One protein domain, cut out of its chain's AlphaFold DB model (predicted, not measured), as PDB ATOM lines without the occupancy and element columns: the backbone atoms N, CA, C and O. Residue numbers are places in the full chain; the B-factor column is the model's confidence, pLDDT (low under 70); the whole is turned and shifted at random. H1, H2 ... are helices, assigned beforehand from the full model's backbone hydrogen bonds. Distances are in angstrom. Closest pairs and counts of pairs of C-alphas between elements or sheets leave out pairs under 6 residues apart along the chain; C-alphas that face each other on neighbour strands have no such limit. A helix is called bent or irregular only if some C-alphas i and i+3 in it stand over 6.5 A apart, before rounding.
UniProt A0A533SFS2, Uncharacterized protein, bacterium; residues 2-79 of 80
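What this domain is: This is residues 2 to 79 of the 80 residues of an uncharacterized protein of bacterium (UniProt A0A533SFS2). The longest helix, H2, folds back on itself as a narrow V, and H3 packs beside its longer arm H2b, nearly end to end with the shorter arm H2a. H1 stands crosswise at one end of the body, near H2a, and the long link of residues 53 to 65 loops back from the end of H2b to the start of H3. The printed part has 78 residues with three named helices, H1, H2, H3 along the chain, and no named strand: the class is all helix. It is compact, with a radius of gyration of the C-alphas of 12.7 A, and elongated, spanning 38 by 24 by 18 A.

Where its parts are: H2, residues 24 to 52, was assigned as one helix by its hydrogen bonds but is bent: C-alphas 34 and 37 are 9.5 A apart. Arm H2a, residues 24 to 34, is 15.2 A long and begins at C-alpha 24 (156.626, 104.258, 174.455); arm H2b, residues 37 to 52, is 23.9 A long. H3, residues 66 to 77, is 16.2 A long and ends at C-alpha 77 (151.142, 119.622, 182.134). H1, residues 2 to 13, is 15.7 A long and begins at C-alpha 2 (161.011, 94.793, 187.923).

How they stand to each other: H2a and H2b touch, H2b with residues 38 to 43 alone; their closest C-alphas, of Leu 31 and Ala 39, are 5.2 A apart. They run opposite ways at a steep tilt of 36 degrees, only just beyond shallow. H2b and H3 touch and run the same way at a shallow tilt of 11 degrees, the closest C-alphas being those of Glu 43 and Ile 66, 5.3 A. H3 touches H2a with residues 66 to 67 alone, closest at the C-alphas of Leu 24 and Val 67, 5.9 A, opposite ways at a shallow tilt of 30 degrees. The helix packing is mostly aligned, but only just, with 2 of 3 touching pairs at a shallow tilt. H1 is close to H2a but not clearly touching, about perpendicular at 82 degrees, with the C-alphas of Tyr 13 and Ala 30 closest at 6.6 A. H1 is apart from H2b and H3. Each O i to N i+4 pair is within hydrogen-bond range in H1, H2a and H3, and 10 of 12 are in H2b.

The domain as a whole: The two C-alphas farthest apart, of Lys 11 and Ala 79, are 38.2 A apart. The printed part has no cut; the link from H1 to H2 is short and that from H2 to H3 is long, with 13 residues. The mean pLDDT of the printed part is 92.7, and residue 79 alone is under 70.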
ATOM      1  N   ARG A   2     160.853  93.722 188.926       79.81
ATOM      2  CA  ARG A   2     161.011  94.793 187.923       79.81
ATOM      3  C   ARG A   2     162.298  94.634 187.108       79.81
ATOM      4  O   ARG A   2     162.238  94.700 185.890       79.81
ATOM      5  N   ASP A   3     163.412  94.313 187.763       86.25
ATOM      6  CA  ASP A   3     164.709  94.149 187.086       86.25
ATOM      7  C   ASP A   3     164.688  93.000 186.074       86.25
ATOM      8  O   ASP A   3     165.081  93.176 184.933       86.25
ATOM      9  N   THR A   4     164.059  91.871 186.415       87.75
ATOM     10  CA  THR A   4     163.848  90.753 185.477       87.75
ATOM     11  C   THR A   4     163.007  91.127 184.252       87.75
ATOM     12  O   THR A   4     163.141  90.506 183.200       87.75
ATOM     13  N   LEU A   5     162.114  92.117 184.380       87.31
ATOM     14  CA  LEU A   5     161.324  92.629 183.261       87.31
ATOM     15  C   LEU A   5     162.197  93.509 182.357       87.31
ATOM     16  O   LEU A   5     162.213  93.298 181.147       87.31
ATOM     17  N   TYR A   6     162.965  94.431 182.949       90.69
ATOM     18  CA  TYR A   6     163.905  95.290 182.225       90.69
ATOM     19  C   TYR A   6     165.005  94.487 181.524       90.69
ATOM     20  O   TYR A   6     165.231  94.699 180.338       90.69
ATOM     21  N   ASP A   7     165.577  93.482 182.188       93.38
ATOM     22  CA  ASP A   7     166.540  92.556 181.583       93.38
ATOM     23  C   ASP A   7     165.959  91.866 180.343       93.38
ATOM     24  O   ASP A   7     166.658  91.635 179.354       93.38
ATOM     25  N   ARG A   8     164.671  91.503 180.382       91.00
ATOM     26  CA  ARG A   8     163.999  90.864 179.249       91.00
ATOM     27  C   ARG A   8     163.695  91.856 178.130       91.00
ATOM     28  O   ARG A   8     163.803  91.467 176.967       91.00
ATOM     29  N   PHE A   9     163.349  93.102 178.453       93.31
ATOM     30  CA  PHE A   9     163.194  94.169 177.463       93.31
ATOM     31  C   PHE A   9     164.492  94.446 176.722       93.31
ATOM     32  O   PHE A   9     164.499  94.430 175.492       93.31
ATOM     33  N   GLU A  10     165.596  94.578 177.448       95.12
ATOM     34  CA  GLU A  10     166.893  94.828 176.838       95.12
ATOM     35  C   GLU A  10     167.326  93.641 175.964       95.12
ATOM     36  O   GLU A  10     167.622  93.812 174.782       95.12
ATOM     37  N   LYS A  11     167.268  92.412 176.494       94.69
ATOM     38  CA  LYS A  11     167.752  91.217 175.779       94.69
ATOM     39  C   LYS A  11     166.900  90.818 174.576       94.69
ATOM     40  O   LYS A  11     167.447  90.334 173.590       94.69
ATOM     41  N   LYS A  12     165.570  90.933 174.665       93.88
ATOM     42  CA  LYS A  12     164.652  90.407 173.636       93.88
ATOM     43  C   LYS A  12     164.103  91.488 172.707       93.88
ATOM     44  O   LYS A  12     163.803  91.182 171.557       93.88
ATOM     45  N   TYR A  13     163.962  92.715 173.194       92.56
ATOM     46  CA  TYR A  13     163.309  93.805 172.466       92.56
ATOM     47  C   TYR A  13     164.232  95.008 172.241       92.56
ATOM     48  O   TYR A  13     163.777  95.999 171.680       92.56
ATOM     49  N   GLN A  14     165.510  94.922 172.647       94.31
ATOM     50  CA  GLN A  14     166.518  95.979 172.471       94.31
ATOM     51  C   GLN A  14     166.037  97.333 173.013       94.31
ATOM     52  O   GLN A  14     166.301  98.385 172.433       94.31
ATOM     53  N   LEU A  15     165.286  97.279 174.114       96.38
ATOM     54  CA  LEU A  15     164.701  98.435 174.772       96.38
ATOM     55  C   LEU A  15     165.289  98.555 176.171       96.38
ATOM     56  O   LEU A  15     164.946  97.772 177.062       96.38
ATOM     57  N   LYS A  16     166.169  99.537 176.364       95.69
ATOM     58  CA  LYS A  16     166.705  99.853 177.686       95.69
ATOM     59  C   LYS A  16     165.712 100.680 178.484       95.69
ATOM     60  O   LYS A  16     164.853 101.365 177.931       95.69
ATOM     61  N   ARG A  17     165.841 100.634 179.808       93.31
ATOM     62  CA  ARG A  17     164.924 101.325 180.721       93.31
ATOM     63  C   ARG A  17     164.906 102.836 180.486       93.31
ATOM     64  O   ARG A  17     163.841 103.442 180.531       93.31
ATOM     65  N   GLU A  18     166.074 103.421 180.269       94.94
ATOM     66  CA  GLU A  18     166.264 104.846 180.020       94.94
ATOM     67  C   GLU A  18     165.680 105.317 178.686       94.94
ATOM     68  O   GLU A  18     165.425 106.502 178.560       94.94
ATOM     69  N   GLU A  19     165.428 104.411 177.735       96.25
ATOM     70  CA  GLU A  19     164.839 104.736 176.428       96.25
ATOM     71  C   GLU A  19     163.307 104.628 176.419       96.25
ATOM     72  O   GLU A  19     162.664 104.945 175.420       96.25
ATOM     73  N   ILE A  20     162.700 104.105 177.492       94.50
ATOM     74  CA  ILE A  20     161.246 103.899 177.573       94.50
ATOM     75  C   ILE A  20     160.463 105.207 177.383       94.50
ATOM     76  O   ILE A  20     159.483 105.164 176.637       94.50
ATOM     77  N   PRO A  21     160.834 106.346 178.005       91.19
ATOM     78  CA  PRO A  21     160.103 107.599 177.816       91.19
ATOM     79  C   PRO A  21     160.040 108.057 176.351       91.19
ATOM     80  O   PRO A  21     159.045 108.652 175.942       91.19
ATOM     81  N   GLU A  22     161.067 107.758 175.553       94.31
ATOM     82  CA  GLU A  22     161.162 108.124 174.137       94.31
ATOM     83  C   GLU A  22     160.625 107.034 173.196       94.31
ATOM     84  O   GLU A  22     160.280 107.325 172.051       94.31
ATOM     85  N   LYS A  23     160.545 105.781 173.659       96.44
ATOM     86  CA  LYS A  23     160.117 104.606 172.880       96.44
ATOM     87  C   LYS A  23     158.866 103.945 173.470       96.44
ATOM     88  O   LYS A  23     158.809 102.719 173.607       96.44
ATOM     89  N   LEU A  24     157.855 104.744 173.812       95.56
ATOM     90  CA  LEU A  24     156.626 104.258 174.455       95.56
ATOM     91  C   LEU A  24     155.859 103.233 173.606       95.56
ATOM     92  O   LEU A  24     155.367 102.253 174.163       95.56
ATOM     93  N   ASP A  25     155.820 103.382 172.279       96.50
ATOM     94  CA  ASP A  25     155.205 102.388 171.385       96.50
ATOM     95  C   ASP A  25     155.933 101.039 171.443       96.50
ATOM     96  O   ASP A  25     155.317  99.977 171.545       96.50
ATOM     97  N   THR A  26     157.269 101.064 171.432       96.56
ATOM     98  CA  THR A  26     158.092  99.856 171.586       96.56
ATOM     99  C   THR A  26     157.864  99.218 172.951       96.56
ATOM    100  O   THR A  26     157.768  97.997 173.051       96.56
ATOM    101  N   PHE A  27     157.742 100.031 174.002       96.50
ATOM    102  CA  PHE A  27     157.451  99.561 175.351       96.50
ATOM    103  C   PHE A  27     156.075  98.890 175.449       96.50
ATOM    104  O   PHE A  27     155.985  97.769 175.956       96.50
ATOM    105  N   HIS A  28     155.030  99.525 174.911       96.19
ATOM    106  CA  HIS A  28     153.684  98.957 174.812       96.19
ATOM    107  C   HIS A  28     153.714  97.610 174.077       96.19
ATOM    108  O   HIS A  28     153.312  96.584 174.625       96.19
ATOM    109  N   ASN A  29     154.302  97.570 172.878       96.19
ATOM    110  CA  ASN A  29     154.405  96.343 172.086       96.19
ATOM    111  C   ASN A  29     155.182  95.236 172.816       96.19
ATOM    112  O   ASN A  29     154.783  94.070 172.787       96.19
ATOM    113  N   ALA A  30     156.270  95.574 173.514       95.50
ATOM    114  CA  ALA A  30     157.035  94.605 174.292       95.50
ATOM    115  C   ALA A  30     156.214  94.031 175.457       95.50
ATOM    116  O   ALA A  30     156.246  92.820 175.685       95.50
ATOM    117  N   LEU A  31     155.441  94.861 176.167       95.50
ATOM    118  CA  LEU A  31     154.521  94.399 177.209       95.50
ATOM    119  C   LEU A  31     153.462  93.452 176.635       95.50
ATOM    120  O   LEU A  31     153.291  92.356 177.174       95.50
ATOM    121  N   GLN A  32     152.824  93.819 175.519       95.75
ATOM    122  CA  GLN A  32     151.834  92.977 174.834       95.75
ATOM    123  C   GLN A  32     152.429  91.620 174.435       95.75
ATOM    124  O   GLN A  32     151.874  90.570 174.758       95.75
ATOM    125  N   MET A  33     153.620  91.611 173.834       95.06
ATOM    126  CA  MET A  33     154.312  90.380 173.434       95.06
ATOM    127  C   MET A  33     154.767  89.514 174.619       95.06
ATOM    128  O   MET A  33     155.018  88.318 174.459       95.06
ATOM    129  N   MET A  34     154.943  90.098 175.806       92.44
ATOM    130  CA  MET A  34     155.382  89.373 177.000       92.44
ATOM    131  C   MET A  34     154.238  88.854 177.862       92.44
ATOM    132  O   MET A  34     154.402  87.800 178.475       92.44
ATOM    133  N   LEU A  35     153.142  89.605 177.952       92.00
ATOM    134  CA  LEU A  35     152.091  89.412 178.951       92.00
ATOM    135  C   LEU A  35     150.698  89.227 178.332       92.00
ATOM    136  O   LEU A  35     149.758  88.897 179.057       92.00
ATOM    137  N   GLY A  36     150.544  89.444 177.022       94.12
ATOM    138  CA  GLY A  36     149.246  89.457 176.352       94.12
ATOM    139  C   GLY A  36     148.285  90.426 177.041       94.12
ATOM    140  O   GLY A  36     148.673  91.528 177.425       94.12
ATOM    141  N   ALA A  37     147.058  89.975 177.310       91.44
ATOM    142  CA  ALA A  37     146.044  90.767 178.014       91.44
ATOM    143  C   ALA A  37     146.499  91.293 179.394       91.44
ATOM    144  O   ALA A  37     146.006  92.322 179.855       91.44
ATOM    145  N   GLY A  38     147.468  90.636 180.047       92.38
ATOM    146  CA  GLY A  38     148.036  91.088 181.320       92.38
ATOM    147  C   GLY A  38     148.862  92.377 181.217       92.38
ATOM    148  O   GLY A  38     149.052  93.054 182.227       92.38
ATOM    149  N   ALA A  39     149.315  92.754 180.016       94.25
ATOM    150  CA  ALA A  39     150.028  94.007 179.766       94.25
ATOM    151  C   ALA A  39     149.216  95.223 180.218       94.25
ATOM    152  O   ALA A  39     149.755  96.128 180.852       94.25
ATOM    153  N   ARG A  40     147.898  95.183 179.996       94.12
ATOM    154  CA  ARG A  40     146.974  96.250 180.378       94.12
ATOM    155  C   ARG A  40     147.034  96.571 181.868       94.12
ATOM    156  O   ARG A  40     147.073  97.736 182.233       94.12
ATOM    157  N   VAL A  41     147.110  95.560 182.734       93.56
ATOM    158  CA  VAL A  41     147.202  95.778 184.188       93.56
ATOM    159  C   VAL A  41     148.467  96.563 184.538       93.56
ATOM    160  O   VAL A  41     148.431  97.461 185.376       93.56
ATOM    161  N   ILE A  42     149.588  96.252 183.883       93.44
ATOM    162  CA  ILE A  42     150.853  96.962 184.094       93.44
ATOM    163  C   ILE A  42     150.758  98.397 183.569       93.44
ATOM    164  O   ILE A  42     151.117  99.325 184.290       93.44
ATOM    165  N   GLU A  43     150.236  98.589 182.357       95.44
ATOM    166  CA  GLU A  43     150.067  99.913 181.749       95.44
ATOM    167  C   GLU A  43     149.150 100.816 182.577       95.44
ATOM    168  O   GLU A  43     149.539 101.941 182.881       95.44
ATOM    169  N   THR A  44     148.001 100.317 183.042       95.00
ATOM    170  CA  THR A  44     147.073 101.064 183.905       95.00
ATOM    171  C   THR A  44     147.741 101.497 185.210       95.00
ATOM    172  O   THR A  44     147.579 102.637 185.642       95.00
ATOM    173  N   GLN A  45     148.538 100.627 185.836       94.69
ATOM    174  CA  GLN A  45     149.234 100.970 187.080       94.69
ATOM    175  C   GLN A  45     150.328 102.022 186.862       94.69
ATOM    176  O   GLN A  45     150.517 102.901 187.708       94.69
ATOM    177  N   ILE A  46     151.036 101.962 185.730       94.81
ATOM    178  CA  ILE A  46     152.012 102.989 185.349       94.81
ATOM    179  C   ILE A  46     151.292 104.310 185.057       94.81
ATOM    180  O   ILE A  46     151.689 105.338 185.603       94.81
ATOM    181  N   ALA A  47     150.217 104.285 184.268       95.69
ATOM    182  CA  ALA A  47     149.417 105.454 183.921       95.69
ATOM    183  C   ALA A  47     148.863 106.154 185.166       95.69
ATOM    184  O   ALA A  47     149.044 107.360 185.328       95.69
ATOM    185  N   LYS A  48     148.284 105.390 186.099       95.69
ATOM    186  CA  LYS A  48     147.806 105.914 187.381       95.69
ATOM    187  C   LYS A  48     148.915 106.623 188.154       95.69
ATOM    188  O   LYS A  48     148.701 107.733 188.625       95.69
ATOM    189  N   SER A  49     150.104 106.020 188.240       94.62
ATOM    190  CA  SER A  49     151.251 106.656 188.896       94.62
ATOM    191  C   SER A  49     151.778 107.881 188.146       94.62
ATOM    192  O   SER A  49     152.342 108.760 188.792       94.62
ATOM    193  N   LEU A  50     151.706 107.916 186.815       93.31
ATOM    194  CA  LEU A  50     152.174 109.046 186.013       93.31
ATOM    195  C   LEU A  50     151.268 110.256 186.236       93.31
ATOM    196  O   LEU A  50     151.743 111.325 186.602       93.31
ATOM    197  N   VAL A  51     149.964 110.050 186.065       93.75
ATOM    198  CA  VAL A  51     148.936 111.085 186.179       93.75
ATOM    199  C   VAL A  51     148.876 111.627 187.613       93.75
ATOM    200  O   VAL A  51     148.905 112.840 187.802       93.75
ATOM    201  N   SER A  52     148.940 110.758 188.633       92.81
ATOM    202  CA  SER A  52     148.923 111.192 190.039       92.81
ATOM    203  C   SER A  52     150.139 112.025 190.449       92.81
ATOM    204  O   SER A  52     150.057 112.802 191.388       92.81
ATOM    205  N   ARG A  53     151.298 111.836 189.802       93.88
ATOM    206  CA  ARG A  53     152.514 112.626 190.087       93.88
ATOM    207  C   ARG A  53     152.449 114.043 189.521       93.88
ATOM    208  O   ARG A  53     153.326 114.840 189.829       93.88
ATOM    209  N   LEU A  54     151.467 114.313 188.668       92.56
ATOM    210  CA  LEU A  54     151.226 115.608 188.038       92.56
ATOM    211  C   LEU A  54     149.989 116.301 188.628       92.56
ATOM    212  O   LEU A  54     149.490 117.239 188.018       92.56
ATOM    213  N   ASP A  55     149.471 115.805 189.759       92.94
ATOM    214  CA  ASP A  55     148.242 116.288 190.405       92.94
ATOM    215  C   ASP A  55     147.024 116.328 189.459       92.94
ATOM    216  O   ASP A  55     146.107 117.132 189.614       92.94
ATOM    217  N   LEU A  56     147.011 115.437 188.464       91.69
ATOM    218  CA  LEU A  56     145.909 115.269 187.524       91.69
ATOM    219  C   LEU A  56     144.945 114.185 188.020       91.69
ATOM    220  O   LEU A  56     145.359 113.173 188.593       91.69
ATOM    221  N   ASP A  57     143.662 114.344 187.703       91.00
ATOM    222  CA  ASP A  57     142.664 113.309 187.958       91.00
ATOM    223  C   ASP A  57     142.853 112.125 187.003       91.00
ATOM    224  O   ASP A  57     142.816 112.254 185.772       91.00
ATOM    225  N   PHE A  58     143.052 110.937 187.579       91.75
ATOM    226  CA  PHE A  58     143.122 109.697 186.818       91.75
ATOM    227  C   PHE A  58     141.717 109.191 186.496       91.75
ATOM    228  O   PHE A  58     140.960 108.817 187.391       91.75
ATOM    229  N   THR A  59     141.408 109.106 185.204       90.44
ATOM    230  CA  THR A  59     140.211 108.430 184.698       90.44
ATOM    231  C   THR A  59     140.642 107.200 183.915       90.44
ATOM    232  O   THR A  59     141.405 107.318 182.958       90.44
ATOM    233  N   GLU A  60     140.162 106.021 184.315       89.75
ATOM    234  CA  GLU A  60     140.425 104.801 183.556       89.75
ATOM    235  C   GLU A  60     139.655 104.835 182.231       89.75
ATOM    236  O   GLU A  60     138.429 104.939 182.204       89.75
ATOM    237  N   ASN A  61     140.388 104.721 181.130       93.06
ATOM    238  CA  ASN A  61     139.860 104.544 179.790       93.06
ATOM    239  C   ASN A  61     140.318 103.190 179.241       93.06
ATOM    240  O   ASN A  61     141.509 102.874 179.235       93.06
ATOM    241  N   VAL A  62     139.348 102.380 178.811       87.75
ATOM    242  CA  VAL A  62     139.570 100.993 178.396       87.75
ATOM    243  C   VAL A  62     140.233 100.848 177.034       87.75
ATOM    244  O   VAL A  62     140.791  99.784 176.766       87.75
ATOM    245  N   ASP A  63     140.175 101.896 176.220       91.69
ATOM    246  CA  ASP A  63     140.754 101.951 174.881       91.69
ATOM    247  C   ASP A  63     142.133 102.625 174.891       91.69
ATOM    248  O   ASP A  63     142.813 102.656 173.870       91.69
ATOM    249  N   TRP A  64     142.556 103.168 176.040       95.31
ATOM    250  CA  TRP A  64     143.828 103.870 176.180       95.31
ATOM    251  C   TRP A  64     144.959 102.933 176.585       95.31
ATOM    252  O   TRP A  64     144.868 102.168 177.548       95.31
ATOM    253  N   THR A  65     146.067 103.077 175.874       95.88
ATOM    254  CA  THR A  65     147.367 102.491 176.189       95.88
ATOM    255  C   THR A  65     148.194 103.447 177.044       95.88
ATOM    256  O   THR A  65     147.846 104.616 177.239       95.88
ATOM    257  N   ILE A  66     149.355 102.991 177.519       95.62
ATOM    258  CA  ILE A  66     150.317 103.884 178.183       95.62
ATOM    259  C   ILE A  66     150.743 105.088 177.314       95.62
ATOM    260  O   ILE A  66     151.039 106.152 177.863       95.62
ATOM    261  N   VAL A  67     150.734 104.954 175.981       96.50
ATOM    262  CA  VAL A  67     151.054 106.041 175.039       96.50
ATOM    263  C   VAL A  67     150.002 107.153 175.133       96.50
ATOM    264  O   VAL A  67     150.344 108.331 175.259       96.50
ATOM    265  N   ASP A  68     148.722 106.781 175.171       96.62
ATOM    266  CA  ASP A  68     147.601 107.722 175.273       96.62
ATOM    267  C   ASP A  68     147.625 108.481 176.602       96.62
ATOM    268  O   ASP A  68     147.530 109.711 176.626       96.62
ATOM    269  N   TYR A  69     147.849 107.772 177.715       95.75
ATOM    270  CA  TYR A  69     147.989 108.407 179.027       95.75
ATOM    271  C   TYR A  69     149.188 109.352 179.094       95.75
ATOM    272  O   TYR A  69     149.097 110.404 179.729       95.75
ATOM    273  N   PHE A  70     150.302 109.018 178.438       94.50
ATOM    274  CA  PHE A  70     151.451 109.914 178.363       94.50
ATOM    275  C   PHE A  70     151.120 111.194 177.589       94.50
ATOM    276  O   PHE A  70     151.447 112.292 178.039       94.50
ATOM    277  N   HIS A  71     150.428 111.085 176.453       94.12
ATOM    278  CA  HIS A  71     149.987 112.256 175.698       94.12
ATOM    279  C   HIS A  71     148.974 113.107 176.464       94.12
ATOM    280  O   HIS A  71     149.093 114.335 176.456       94.12
ATOM    281  N   TYR A  72     148.029 112.477 177.166       93.31
ATOM    282  CA  TYR A  72     147.109 113.155 178.075       93.31
ATOM    283  C   TYR A  72     147.868 113.922 179.164       93.31
ATOM    284  O   TYR A  72     147.677 115.129 179.310       93.31
ATOM    285  N   ALA A  73     148.780 113.256 179.873       93.06
ATOM    286  CA  ALA A  73     149.595 113.867 180.917       93.06
ATOM    287  C   ALA A  73     150.405 115.057 180.380       93.06
ATOM    288  O   ALA A  73     150.344 116.153 180.933       93.06
ATOM    289  N   ARG A  74     151.092 114.875 179.246       92.19
ATOM    290  CA  ARG A  74     151.905 115.918 178.608       92.19
ATOM    291  C   ARG A  74     151.076 117.132 178.193       92.19
ATOM    292  O   ARG A  74     151.519 118.263 178.366       92.19
ATOM    293  N   ARG A  75     149.880 116.911 177.640       92.88
ATOM    294  CA  ARG A  75     148.982 117.994 177.216       92.88
ATOM    295  C   ARG A  75     148.495 118.824 178.401       92.88
ATOM    296  O   ARG A  75     148.428 120.040 178.280       92.88
ATOM    297  N   ASN A  76     148.157 118.176 179.513       90.50
ATOM    298  CA  ASN A  76     147.652 118.870 180.696       90.50
ATOM    299  C   ASN A  76     148.773 119.524 181.514       90.50
ATOM    300  O   ASN A  76     148.553 120.578 182.087       90.50
ATOM    301  N   GLN A  77     149.991 118.974 181.502       84.38
ATOM    302  CA  GLN A  77     151.142 119.622 182.134       84.38
ATOM    303  C   GLN A  77     151.548 120.922 181.423       84.38
ATOM    304  O   GLN A  77     151.921 121.881 182.080       84.38
ATOM    305  N   ALA A  78     151.474 120.973 180.089       76.56
ATOM    306  CA  ALA A  78     151.793 122.182 179.323       76.56
ATOM    307  C   ALA A  78     150.733 123.298 179.447       76.56
ATOM    308  O   ALA A  78     150.944 124.394 178.935       76.56
ATOM    309  N   ALA A  79     149.584 123.000 180.060       64.38
ATOM    310  CA  ALA A  79     148.481 123.937 180.256       64.38
ATOM    311  C   ALA A  79     148.460 124.574 181.661       64.38
ATOM    312  O   ALA A  79     147.631 125.457 181.891       64.38
TER     313      ALA A  79